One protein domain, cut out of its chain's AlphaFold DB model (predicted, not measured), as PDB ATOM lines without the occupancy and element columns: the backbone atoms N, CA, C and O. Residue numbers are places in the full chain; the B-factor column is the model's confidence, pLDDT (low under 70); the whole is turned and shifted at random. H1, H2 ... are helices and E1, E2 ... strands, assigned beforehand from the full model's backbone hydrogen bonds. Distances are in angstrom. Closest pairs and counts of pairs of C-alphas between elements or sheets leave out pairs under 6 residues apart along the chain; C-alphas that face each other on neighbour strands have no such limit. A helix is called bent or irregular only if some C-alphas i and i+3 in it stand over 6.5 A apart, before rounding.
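AT A GLANCE: This is residues 127 to 219 of the 219 residues of an uncharacterized protein of Capnocytophaga sp. oral taxon 332 str. F0381 (UniProt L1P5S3). A strongly twisted sheet of six strands has helix H1 packed on one face, with the short helix H2 grazing the sheet. The hairpin of E1 and E2 reaches to one end of the longest axis, and the long link from E2 leads across to E3 at the opposite edge. The 93 printed residues run H1, H2, then E1 to E6; the mixed sheet has the order E2 E1 E6 E5 E4 E3, and the class is mixed, helices and strands. The whole is compact, with a radius of gyration of the C-alphas of 12.8 A and spans of 38 by 27 by 26 A.

IN THESE COORDINATES: E1, residues 149 to 158, measures 21.8 A and bends by 87 degrees at residue 152. E2 is residues 164 to 167, E3 183 to 188, E4 191 to 196, and E5 202 to 208. E6, residues 211 to 218, measures 20.9 A and ends at C-alpha 218 (216.790, 240.687, 288.421). H1, residues 127 to 140, begins at C-alpha 127 (213.275, 263.155, 292.372) and measures 20.5 A; it is irregular, with C-alphas 129 and 132 7.5 A apart. H2 is residues 142 to 147.

HOW THE PARTS SIT: E1 and E6 are parallel at 26 degrees, with N 156 and O 217 2.8 A apart, within hydrogen-bond range. E3 to E6 form a meander, each strand the antiparallel neighbour of the one before; N 186 and O 193, N 194 and O 203, and N 204 and O 216 are 2.9, 2.8 and 2.8 A apart. The hairpin E1 and E2 has N 165 and O 157 at 2.9 A. H1 on one face makes two layers, helix and sheet; its closest C-alphas to E6 are Phe 134 and Trp 212, 7.7 A. H1 and H2 touch only at the corner, Phe 138 to Arg 145, C-alphas 4.9 A apart. In H2 every O i to N i+4 pair is within range, in H1 7 of 10.

THE WHOLE: The C-alphas of Asp 161 and Asp 210, the farthest apart, are 39.5 A apart. The printed part has no cut; the link E2 to E3 is long, and residues 168 to 172 in it are under pLDDT 70.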
ATOM      1  N   GLN A 127     214.136 264.051 291.593       76.06
ATOM      2  CA  GLN A 127     213.275 263.155 292.372       76.06
ATOM      3  C   GLN A 127     214.063 261.989 292.992       76.06
ATOM      4  O   GLN A 127     213.709 261.521 294.076       76.06
ATOM      5  N   GLN A 128     215.175 261.564 292.372       84.44
ATOM      6  CA  GLN A 128     216.037 260.488 292.892       84.44
ATOM      7  C   GLN A 128     216.557 260.756 294.310       84.44
ATOM      8  O   GLN A 128     216.794 259.814 295.063       84.44
ATOM      9  N   LYS A 129     216.668 262.025 294.729       84.06
ATOM     10  CA  LYS A 129     217.090 262.392 296.093       84.06
ATOM     11  C   LYS A 129     216.163 261.837 297.177       84.06
ATOM     12  O   LYS A 129     216.622 261.551 298.279       84.06
ATOM     13  N   ASN A 130     214.880 261.667 296.862       88.00
ATOM     14  CA  ASN A 130     213.870 261.175 297.799       88.00
ATOM     15  C   ASN A 130     213.671 259.655 297.714       88.00
ATOM     16  O   ASN A 130     212.872 259.098 298.470       88.00
ATOM     17  N   PHE A 131     214.406 258.973 296.828       94.38
ATOM     18  CA  PHE A 131     214.270 257.537 296.618       94.38
ATOM     19  C   PHE A 131     214.482 256.703 297.897       94.38
ATOM     20  O   PHE A 131     213.663 255.821 298.147       94.38
ATOM     21  N   PRO A 132     215.477 256.973 298.770       95.06
ATOM     22  CA  PRO A 132     215.643 256.198 300.004       95.06
ATOM     23  C   PRO A 132     214.418 256.243 300.930       95.06
ATOM     24  O   PRO A 132     214.061 255.236 301.540       95.06
ATOM     25  N   THR A 133     213.744 257.395 301.011       94.88
ATOM     26  CA  THR A 133     212.518 257.556 301.806       94.88
ATOM     27  C   THR A 133     211.371 256.743 301.212       94.88
ATOM     28  O   THR A 133     210.689 256.030 301.949       94.88
ATOM     29  N   PHE A 134     211.194 256.804 299.889       96.25
ATOM     30  CA  PHE A 134     210.245 255.952 299.168       96.25
ATOM     31  C   PHE A 134     210.527 254.465 299.431       96.25
ATOM     32  O   PHE A 134     209.634 253.721 299.836       96.25
ATOM     33  N   PHE A 135     211.782 254.038 299.270       97.31
ATOM     34  CA  PHE A 135     212.163 252.634 299.386       97.31
ATOM     35  C   PHE A 135     211.935 252.090 300.800       97.31
ATOM     36  O   PHE A 135     211.462 250.968 300.956       97.31
ATOM     37  N   LYS A 136     212.169 252.905 301.837       96.31
ATOM     38  CA  LYS A 136     211.838 252.542 303.223       96.31
ATOM     39  C   LYS A 136     210.342 252.253 303.407       96.31
ATOM     40  O   LYS A 136     209.983 251.304 304.094       96.31
ATOM     41  N   GLN A 137     209.460 253.049 302.799       96.56
ATOM     42  CA  GLN A 137     208.016 252.779 302.843       96.56
ATOM     43  C   GLN A 137     207.654 251.520 302.046       96.56
ATOM     44  O   GLN A 137     206.843 250.715 302.501       96.56
ATOM     45  N   PHE A 138     208.295 251.319 300.892       96.56
ATOM     46  CA  PHE A 138     208.101 250.150 300.033       96.56
ATOM     47  C   PHE A 138     208.459 248.824 300.724       96.56
ATOM     48  O   PHE A 138     207.751 247.820 300.578       96.56
ATOM     49  N   THR A 139     209.543 248.799 301.503       95.75
ATOM     50  CA  THR A 139     209.958 247.601 302.242       95.75
ATOM     51  C   THR A 139     209.128 247.369 303.504       95.75
ATOM     52  O   THR A 139     208.859 246.212 303.821       95.75
ATOM     53  N   ALA A 140     208.649 248.422 304.172       95.75
ATOM     54  CA  ALA A 140     207.886 248.311 305.418       95.75
ATOM     55  C   ALA A 140     206.374 248.060 305.231       95.75
ATOM     56  O   ALA A 140     205.744 247.436 306.082       95.75
ATOM     57  N   ASN A 141     205.761 248.544 304.142       95.12
ATOM     58  CA  ASN A 141     204.307 248.507 303.959       95.12
ATOM     59  C   ASN A 141     203.901 247.715 302.706       95.12
ATOM     60  O   ASN A 141     204.122 248.141 301.574       95.12
ATOM     61  N   MET A 142     203.237 246.575 302.918       91.50
ATOM     62  CA  MET A 142     202.785 245.692 301.840       91.50
ATOM     63  C   MET A 142     201.730 246.337 300.930       91.50
ATOM     64  O   MET A 142     201.805 246.164 299.719       91.50
ATOM     65  N   LEU A 143     200.770 247.097 301.470       93.06
ATOM     66  CA  LEU A 143     199.760 247.774 300.647       93.06
ATOM     67  C   LEU A 143     200.408 248.850 299.771       93.06
ATOM     68  O   LEU A 143     200.142 248.918 298.575       93.06
ATOM     69  N   PHE A 144     201.304 249.643 300.362       95.31
ATOM     70  CA  PHE A 144     202.074 250.642 299.627       95.31
ATOM     71  C   PHE A 144     202.899 249.986 298.517       95.31
ATOM     72  O   PHE A 144     202.897 250.462 297.389       95.31
ATOM     73  N   ARG A 145     203.552 248.856 298.803       94.12
ATOM     74  CA  ARG A 145     204.301 248.083 297.808       94.12
ATOM     75  C   ARG A 145     203.450 247.691 296.604       94.12
ATOM     76  O   ARG A 145     203.882 247.905 295.480       94.12
ATOM     77  N   GLN A 146     202.257 247.146 296.844       91.69
ATOM     78  CA  GLN A 146     201.352 246.696 295.780       91.69
ATOM     79  C   GLN A 146     200.900 247.848 294.872       91.69
ATOM     80  O   GLN A 146     200.783 247.672 293.667       91.69
ATOM     81  N   GLN A 147     200.718 249.049 295.427       93.19
ATOM     82  CA  GLN A 147     200.375 250.251 294.653       93.19
ATOM     83  C   GLN A 147     201.525 250.782 293.786       93.19
ATOM     84  O   GLN A 147     201.302 251.641 292.938       93.19
ATOM     85  N   HIS A 148     202.746 250.299 294.012       94.62
ATOM     86  CA  HIS A 148     203.950 250.753 293.324       94.62
ATOM     87  C   HIS A 148     204.585 249.641 292.481       94.62
ATOM     88  O   HIS A 148     205.796 249.643 292.254       94.62
ATOM     89  N   LEU A 149     203.783 248.680 292.025       93.12
ATOM     90  CA  LEU A 149     204.185 247.715 291.004       93.12
ATOM     91  C   LEU A 149     203.768 248.247 289.638       93.12
ATOM     92  O   LEU A 149     202.680 248.797 289.493       93.12
ATOM     93  N   ALA A 150     204.635 248.104 288.641       90.12
ATOM     94  CA  ALA A 150     204.235 248.359 287.268       90.12
ATOM     95  C   ALA A 150     203.207 247.312 286.818       90.12
ATOM     96  O   ALA A 150     203.333 246.141 287.176       90.12
ATOM     97  N   ASP A 151     202.260 247.720 285.967       85.88
ATOM     98  CA  ASP A 151     201.242 246.825 285.388       85.88
ATOM     99  C   ASP A 151     201.857 245.580 284.727       85.88
ATOM    100  O   ASP A 151     201.268 244.506 284.738       85.88
ATOM    101  N   GLN A 152     203.063 245.726 284.167       84.31
ATOM    102  CA  GLN A 152     203.864 244.643 283.596       84.31
ATOM    103  C   GLN A 152     205.178 244.491 284.367       84.31
ATOM    104  O   GLN A 152     206.259 244.820 283.870       84.31
ATOM    105  N   LEU A 153     205.091 244.021 285.613       89.19
ATOM    106  CA  LEU A 153     206.268 243.651 286.394       89.19
ATOM    107  C   LEU A 153     206.943 242.421 285.776       89.19
ATOM    108  O   LEU A 153     206.352 241.348 285.666       89.19
ATOM    109  N   THR A 154     208.217 242.560 285.420       89.69
ATOM    110  CA  THR A 154     208.993 241.474 284.805       89.69
ATOM    111  C   THR A 154     210.046 240.924 285.758       89.69
ATOM    112  O   THR A 154     210.671 241.669 286.511       89.69
ATOM    113  N   THR A 155     210.279 239.612 285.719       92.12
ATOM    114  CA  THR A 155     211.396 238.987 286.439       92.12
ATOM    115  C   THR A 155     212.376 238.397 285.438       92.12
ATOM    116  O   THR A 155     212.008 237.570 284.608       92.12
ATOM    117  N   LEU A 156     213.628 238.834 285.506       92.88
ATOM    118  CA  LEU A 156     214.708 238.422 284.626       92.88
ATOM    119  C   LEU A 156     215.721 237.596 285.413       92.88
ATOM    120  O   LEU A 156     216.257 238.057 286.419       92.88
ATOM    121  N   THR A 157     215.998 236.389 284.928       92.12
ATOM    122  CA  THR A 157     216.905 235.441 285.583       92.12
ATOM    123  C   THR A 157     218.104 235.161 284.694       92.12
ATOM    124  O   THR A 157     217.942 234.780 283.531       92.12
ATOM    125  N   THR A 158     219.307 235.307 285.238       92.06
ATOM    126  CA  THR A 158     220.531 234.848 284.581       92.06
ATOM    127  C   THR A 158     220.763 233.383 284.931       92.06
ATOM    128  O   THR A 158     220.986 233.024 286.083       92.06
ATOM    129  N   THR A 159     220.705 232.509 283.935       89.88
ATOM    130  CA  THR A 159     220.936 231.072 284.119       89.88
ATOM    131  C   THR A 159     222.439 230.760 284.232       89.88
ATOM    132  O   THR A 159     223.270 231.594 283.861       89.88
ATOM    133  N   PRO A 160     222.838 229.564 284.716       89.31
ATOM    134  CA  PRO A 160     224.253 229.226 284.930       89.31
ATOM    135  C   PRO A 160     225.148 229.271 283.678       89.31
ATOM    136  O   PRO A 160     226.337 229.556 283.777       89.31
ATOM    137  N   ASP A 161     224.590 229.026 282.490       88.88
ATOM    138  CA  ASP A 161     225.262 229.191 281.187       88.88
ATOM    139  C   ASP A 161     225.409 230.675 280.771       88.88
ATOM    140  O   ASP A 161     226.024 231.018 279.756       88.88
ATOM    141  N   GLY A 162     224.861 231.591 281.568       87.50
ATOM    142  CA  GLY A 162     224.834 233.021 281.315       87.50
ATOM    143  C   GLY A 162     223.814 233.424 280.254       87.50
ATOM    144  O   GLY A 162     223.960 234.504 279.673       87.50
ATOM    145  N   SER A 163     222.816 232.591 279.976       89.94
ATOM    146  CA  SER A 163     221.599 232.981 279.264       89.94
ATOM    147  C   SER A 163     220.738 233.906 280.147       89.94
ATOM    148  O   SER A 163     220.891 233.924 281.366       89.94
ATOM    149  N   LEU A 164     219.893 234.747 279.539       92.88
ATOM    150  CA  LEU A 164     218.965 235.626 280.266       92.88
ATOM    151  C   LEU A 164     217.545 235.236 279.872       92.88
ATOM    152  O   LEU A 164     217.211 235.247 278.686       92.88
ATOM    153  N   ILE A 165     216.724 234.884 280.853       92.56
ATOM    154  CA  ILE A 165     215.350 234.434 280.632       92.56
ATOM    155  C   ILE A 165     214.366 235.366 281.329       92.56
ATOM    156  O   ILE A 165     214.642 235.877 282.413       92.56
ATOM    157  N   LEU A 166     213.213 235.564 280.699       90.56
ATOM    158  CA  LEU A 166     212.051 236.170 281.333       90.56
ATOM    159  C   LEU A 166     211.280 235.059 282.040       90.56
ATOM    160  O   LEU A 166     210.862 234.094 281.401       90.56
ATOM    161  N   GLN A 167     211.127 235.183 283.351       84.19
ATOM    162  CA  GLN A 167     210.189 234.370 284.110       84.19
ATOM    163  C   GLN A 167     208.789 234.961 283.897       84.19
ATOM    164  O   GLN A 167     208.657 236.185 283.870       84.19
ATOM    165  N   GLU A 168     207.790 234.097 283.683       66.81
ATOM    166  CA  GLU A 168     206.402 234.480 283.372       66.81
ATOM    167  C   GLU A 168     205.899 235.625 284.264       66.81
ATOM    168  O   GLU A 168     206.281 235.713 285.434       66.81
ATOM    169  N   GLU A 169     205.063 236.500 283.690       61.38
ATOM    170  CA  GLU A 169     204.483 237.661 284.373       61.38
ATOM    171  C   GLU A 169     203.862 237.223 285.706       61.38
ATOM    172  O   GLU A 169     202.937 236.411 285.747       61.38
ATOM    173  N   GLN A 170     204.418 237.716 286.813       60.28
ATOM    174  CA  GLN A 170     203.910 237.402 288.142       60.28
ATOM    175  C   GLN A 170     202.952 238.509 288.568       60.28
ATOM    176  O   GLN A 170     203.361 239.660 288.696       60.28
ATOM    177  N   GLU A 171     201.704 238.150 288.872       56.94
ATOM    178  CA  GLU A 171     200.741 239.068 289.505       56.94
ATOM    179  C   GLU A 171     201.171 239.465 290.932       56.94
ATOM    180  O   GLU A 171     200.657 240.425 291.502       56.94
ATOM    181  N   LEU A 172     202.117 238.728 291.533       65.75
ATOM    182  CA  LEU A 172     202.583 238.925 292.903       65.75
ATOM    183  C   LEU A 172     204.103 238.796 293.009       65.75
ATOM    184  O   LEU A 172     204.706 237.866 292.478       65.75
ATOM    185  N   ILE A 173     204.720 239.676 293.799       77.19
ATOM    186  CA  ILE A 173     206.127 239.523 294.169       77.19
ATOM    187  C   ILE A 173     206.285 238.302 295.080       77.19
ATOM    188  O   ILE A 173     205.784 238.283 296.202       77.19
ATOM    189  N   THR A 174     207.055 237.320 294.622       77.88
ATOM    190  CA  THR A 174     207.425 236.125 295.403       77.88
ATOM    191  C   THR A 174     208.681 236.320 296.258       77.88
ATOM    192  O   THR A 174     208.999 235.484 297.103       77.88
ATOM    193  N   LYS A 175     209.406 237.429 296.062       84.81
ATOM    194  CA  LYS A 175     210.604 237.775 296.834       84.81
ATOM    195  C   LYS A 175     210.261 238.262 298.231       84.81
ATOM    196  O   LYS A 175     209.366 239.088 298.420       84.81
ATOM    197  N   ASN A 176     211.048 237.805 299.198       87.12
ATOM    198  CA  ASN A 176     211.015 238.360 300.534       87.12
ATOM    199  C   ASN A 176     211.679 239.738 300.490       87.12
ATOM    200  O   ASN A 176     212.897 239.852 300.413       87.12
ATOM    201  N   ILE A 177     210.848 240.775 300.460       90.88
ATOM    202  CA  ILE A 177     211.261 242.174 300.525       90.88
ATOM    203  C   ILE A 177     210.764 242.708 301.858       90.88
ATOM    204  O   ILE A 177     209.552 242.707 302.107       90.88
ATOM    205  N   ASN A 178     211.668 243.162 302.714       90.56
ATOM    206  CA  ASN A 178     211.314 243.718 304.014       90.56
ATOM    207  C   ASN A 178     212.391 244.684 304.527       90.56
ATOM    208  O   ASN A 178     213.472 244.801 303.961       90.56
ATOM    209  N   GLU A 179     212.072 245.419 305.590       89.31
ATOM    210  CA  GLU A 179     212.952 246.448 306.157       89.31
ATOM    211  C   GLU A 179     214.134 245.906 306.978       89.31
ATOM    212  O   GLU A 179     215.044 246.667 307.297       89.31
ATOM    213  N   LEU A 180     214.132 244.614 307.324       88.88
ATOM    214  CA  LEU A 180     215.212 243.975 308.088       88.88
ATOM    215  C   LEU A 180     216.396 243.580 307.195       88.88
ATOM    216  O   LEU A 180     217.473 243.268 307.698       88.88
ATOM    217  N   GLN A 181     216.186 243.576 305.882       91.75
ATOM    218  CA  GLN A 181     217.190 243.285 304.871       91.75
ATOM    219  C   GLN A 181     218.006 244.526 304.497       91.75
ATOM    220  O   GLN A 181     217.527 245.662 304.540       91.75
ATOM    221  N   THR A 182     219.240 244.297 304.059       93.44
ATOM    222  CA  THR A 182     220.154 245.341 303.610       93.44
ATOM    223  C   THR A 182     220.120 245.456 302.091       93.44
ATOM    224  O   THR A 182     220.204 244.475 301.346       93.44
ATOM    225  N   TYR A 183     220.025 246.698 301.617       96.56
ATOM    226  CA  TYR A 183     219.998 247.013 300.196       96.56
ATOM    227  C   TYR A 183     221.040 248.066 299.849       96.56
ATOM    228  O   TYR A 183     221.222 249.042 300.577       96.56
ATOM    229  N   THR A 184     221.693 247.894 298.703       95.94
ATOM    230  CA  THR A 184     222.559 248.921 298.114       95.94
ATOM    231  C   THR A 184     221.886 249.549 296.903       95.94
ATOM    232  O   THR A 184     221.242 248.862 296.106       95.94
ATOM    233  N   PHE A 185     222.021 250.869 296.769       96.25
ATOM    234  CA  PHE A 185     221.409 251.631 295.683       96.25
ATOM    235  C   PHE A 185     222.446 252.012 294.634       96.25
ATOM    236  O   PHE A 185     223.501 252.557 294.957       96.25
ATOM    237  N   THR A 186     222.121 251.758 293.371       95.62
ATOM    238  CA  THR A 186     222.868 252.260 292.214       95.62
ATOM    239  C   THR A 186     221.928 253.085 291.347       95.62
ATOM    240  O   THR A 186     220.878 252.597 290.930       95.62
ATOM    241  N   TYR A 187     222.306 254.333 291.084       93.38
ATOM    242  CA  TYR A 187     221.480 255.300 290.366       93.38
ATOM    243  C   TYR A 187     221.869 255.357 288.889       93.38
ATOM    244  O   TYR A 187     223.047 255.473 288.550       93.38
ATOM    245  N   TYR A 188     220.861 255.307 288.025       91.38
ATOM    246  CA  TYR A 188     220.961 255.497 286.582       91.38
ATOM    247  C   TYR A 188     220.062 256.671 286.162       91.38
ATOM    248  O   TYR A 188     219.185 257.066 286.930       91.38
ATOM    249  N   PRO A 189     220.237 257.247 284.958       87.38
ATOM    250  CA  PRO A 189     219.449 258.407 284.531       87.38
ATOM    251  C   PRO A 189     217.930 258.203 284.587       87.38
ATOM    252  O   PRO A 189     217.204 259.150 284.855       87.38
ATOM    253  N   ASP A 190     217.452 256.982 284.347       86.44
ATOM    254  CA  ASP A 190     216.028 256.646 284.234       86.44
ATOM    255  C   ASP A 190     215.539 255.653 285.299       86.44
ATOM    256  O   ASP A 190     214.410 255.175 285.223       86.44
ATOM    257  N   SER A 191     216.390 255.261 286.249       91.94
ATOM    258  CA  SER A 191     216.063 254.172 287.172       91.94
ATOM    259  C   SER A 191     216.997 254.088 288.376       91.94
ATOM    260  O   SER A 191     218.112 254.612 288.369       91.94
ATOM    261  N   VAL A 192     216.553 253.377 289.412       95.50
ATOM    262  CA  VAL A 192     217.359 253.028 290.584       95.50
ATOM    263  C   VAL A 192     217.351 251.514 290.773       95.50
ATOM    264  O   VAL A 192     216.295 250.893 290.896       95.50
ATOM    265  N   CYS A 193     218.542 250.920 290.809       96.88
ATOM    266  CA  CYS A 193     218.733 249.510 291.133       96.88
ATOM    267  C   CYS A 193     218.950 249.352 292.639       96.88
ATOM    268  O   CYS A 193     219.865 249.961 293.195       96.88
ATOM    269  N   CYS A 194     218.151 248.503 293.281       97.00
ATOM    270  CA  CYS A 194     218.243 248.175 294.701       97.00
ATOM    271  C   CYS A 194     218.642 246.714 294.851       97.00
ATOM    272  O   CYS A 194     217.800 245.820 294.733       97.00
ATOM    273  N   LYS A 195     219.929 246.466 295.076       96.56
ATOM    274  CA  LYS A 195     220.447 245.111 295.238       96.56
ATOM    275  C   LYS A 195     220.264 244.669 296.679       96.56
ATOM    276  O   LYS A 195     220.816 245.301 297.576       96.56
ATOM    277  N   ASN A 196     219.527 243.586 296.882       96.06
ATOM    278  CA  ASN A 196     219.472 242.912 298.166       96.06
ATOM    279  C   ASN A 196     220.795 242.168 298.408       96.06
ATOM    280  O   ASN A 196     221.258 241.417 297.544       96.06
ATOM    281  N   THR A 197     221.430 242.395 299.557       91.69
ATOM    282  CA  THR A 197     222.747 241.806 299.837       91.69
ATOM    283  C   THR A 197     222.682 240.399 300.421       91.69
ATOM    284  O   THR A 197     223.691 239.702 300.379       91.69
ATOM    285  N   GLU A 198     221.527 239.971 300.937       91.62
ATOM    286  CA  GLU A 198     221.353 238.642 301.534       91.62
ATOM    287  C   GLU A 198     220.953 237.572 300.505       91.62
ATOM    288  O   GLU A 198     221.549 236.501 300.445       91.62
ATOM    289  N   GLU A 199     219.949 237.865 299.682       88.12
ATOM    290  CA  GLU A 199     219.321 236.959 298.715       88.12
ATOM    291  C   GLU A 199     219.811 237.180 297.276       88.12
ATOM    292  O   GLU A 199     219.495 236.396 296.383       88.12
ATOM    293  N   GLY A 200     220.575 238.247 297.022       88.62
ATOM    294  CA  GLY A 200     221.271 238.471 295.752       88.62
ATOM    295  C   GLY A 200     220.415 238.979 294.586       88.62
ATOM    296  O   GLY A 200     220.978 239.297 293.538       88.62
ATOM    297  N   PHE A 201     219.097 239.126 294.753       93.62
ATOM    298  CA  PHE A 201     218.239 239.746 293.739       93.62
ATOM    299  C   PHE A 201     218.395 241.275 293.713       93.62
ATOM    300  O   PHE A 201     218.787 241.909 294.695       93.62
ATOM    301  N   THR A 202     218.052 241.895 292.586       96.69
ATOM    302  CA  THR A 202     218.043 243.351 292.412       96.69
ATOM    303  C   THR A 202     216.679 243.830 291.939       96.69
ATOM    304  O   THR A 202     216.143 243.336 290.955       96.69
ATOM    305  N   LEU A 203     216.123 244.817 292.632       96.94
ATOM    306  CA  LEU A 203     214.873 245.480 292.270       96.94
ATOM    307  C   LEU A 203     215.182 246.710 291.415       96.94
ATOM    308  O   LEU A 203     216.016 247.524 291.808       96.94
ATOM    309  N   LEU A 204     214.521 246.865 290.271       96.12
ATOM    310  CA  LEU A 204     214.708 248.012 289.385       96.12
ATOM    311  C   LEU A 204     213.466 248.900 289.394       96.12
ATOM    312  O   LEU A 204     212.393 248.526 288.907       96.12
ATOM    313  N   PHE A 205     213.642 250.099 289.934       95.88
ATOM    314  CA  PHE A 205     212.602 251.113 290.016       95.88
ATOM    315  C   PHE A 205     212.779 252.161 288.928       95.88
ATOM    316  O   PHE A 205     213.895 252.626 288.705       95.88
ATOM    317  N   ALA A 206     211.679 252.563 288.300       91.94
ATOM    318  CA  ALA A 206     211.633 253.681 287.363       91.94
ATOM    319  C   ALA A 206     210.760 254.810 287.939       91.94
ATOM    320  O   ALA A 206     209.791 254.520 288.650       91.94
ATOM    321  N   PRO A 207     211.087 256.084 287.667       90.12
ATOM    322  CA  PRO A 207     210.260 257.205 288.087       90.12
ATOM    323  C   PRO A 207     208.919 257.171 287.347       90.12
ATOM    324  O   PRO A 207     208.848 256.873 286.152       90.12
ATOM    325  N   HIS A 208     207.845 257.484 288.062       87.56
ATOM    326  CA  HIS A 208     206.497 257.559 287.519       87.56
ATOM    327  C   HIS A 208     205.730 258.682 288.216       87.56
ATOM    328  O   HIS A 208     205.413 258.588 289.402       87.56
ATOM    329  N   ASN A 209     205.421 259.745 287.470       84.62
ATOM    330  CA  ASN A 209     204.874 260.991 288.011       84.62
ATOM    331  C   ASN A 209     205.759 261.524 289.156       84.62
ATOM    332  O   ASN A 209     206.934 261.809 288.934       84.62
ATOM    333  N   ASP A 210     205.211 261.615 290.369       85.88
ATOM    334  CA  ASP A 210     205.911 262.070 291.576       85.88
ATOM    335  C   ASP A 210     206.369 260.910 292.486       85.88
ATOM    336  O   ASP A 210     206.765 261.129 293.632       85.88
ATOM    337  N   THR A 211     206.304 259.665 291.999       90.75
ATOM    338  CA  THR A 211     206.674 258.451 292.741       90.75
ATOM    339  C   THR A 211     207.528 257.498 291.888       90.75
ATOM    340  O   THR A 211     208.102 257.891 290.871       90.75
ATOM    341  N   TRP A 212     207.656 256.246 292.320       94.38
ATOM    342  CA  TRP A 212     208.465 255.202 291.701       94.38
ATOM    343  C   TRP A 212     207.655 253.924 291.523       94.38
ATOM    344  O   TRP A 212     206.916 253.532 292.421       94.38
ATOM    345  N   LEU A 213     207.849 253.233 290.404       94.44
ATOM    346  CA  LEU A 213     207.286 251.904 290.178       94.44
ATOM    347  C   LEU A 213     208.398 250.864 290.132       94.44
ATOM    348  O   LEU A 213     209.417 251.070 289.469       94.44
ATOM    349  N   LEU A 214     208.189 249.727 290.794       95.50
ATOM    350  CA  LEU A 214     208.982 248.530 290.564       95.50
ATOM    351  C   LEU A 214     208.610 247.975 289.188       95.50
ATOM    352  O   LEU A 214     207.489 247.520 288.977       95.50
ATOM    353  N   THR A 215     209.562 248.016 288.264       92.81
ATOM    354  CA  THR A 215     209.356 247.574 286.875       92.81
ATOM    355  C   THR A 215     209.969 246.210 286.603       92.81
ATOM    356  O   THR A 215     209.450 245.450 285.783       92.81
ATOM    357  N   GLN A 216     211.076 245.887 287.281       93.56
ATOM    358  CA  GLN A 216     211.795 244.639 287.057       93.56
ATOM    359  C   GLN A 216     212.406 244.080 288.340       93.56
ATOM    360  O   GLN A 216     212.837 244.826 289.223       93.56
ATOM    361  N   ILE A 217     212.523 242.758 288.391       94.44
ATOM    362  CA  ILE A 217     213.312 242.014 289.371       94.44
ATOM    363  C   ILE A 217     214.387 241.243 288.608       94.44
ATOM    364  O   ILE A 217     214.078 240.528 287.662       94.44
ATOM    365  N   TRP A 218     215.645 241.380 289.013       94.06
ATOM    366  CA  TRP A 218     216.790 240.687 288.421       94.06
ATOM    367  C   TRP A 218     217.375 239.688 289.415       94.06
ATOM    368  O   TRP A 218     217.521 240.024 290.592       94.06
ATOM    369  N   GLN A 219     217.717 238.484 288.956       90.88
ATOM    370  CA  GLN A 219     218.280 237.408 289.780       90.88
ATOM    371  C   GLN A 219     219.239 236.500 289.004       90.88
ATOM    372  O   GLN A 219     219.159 236.462 287.753       90.88
TER     373      GLN A 219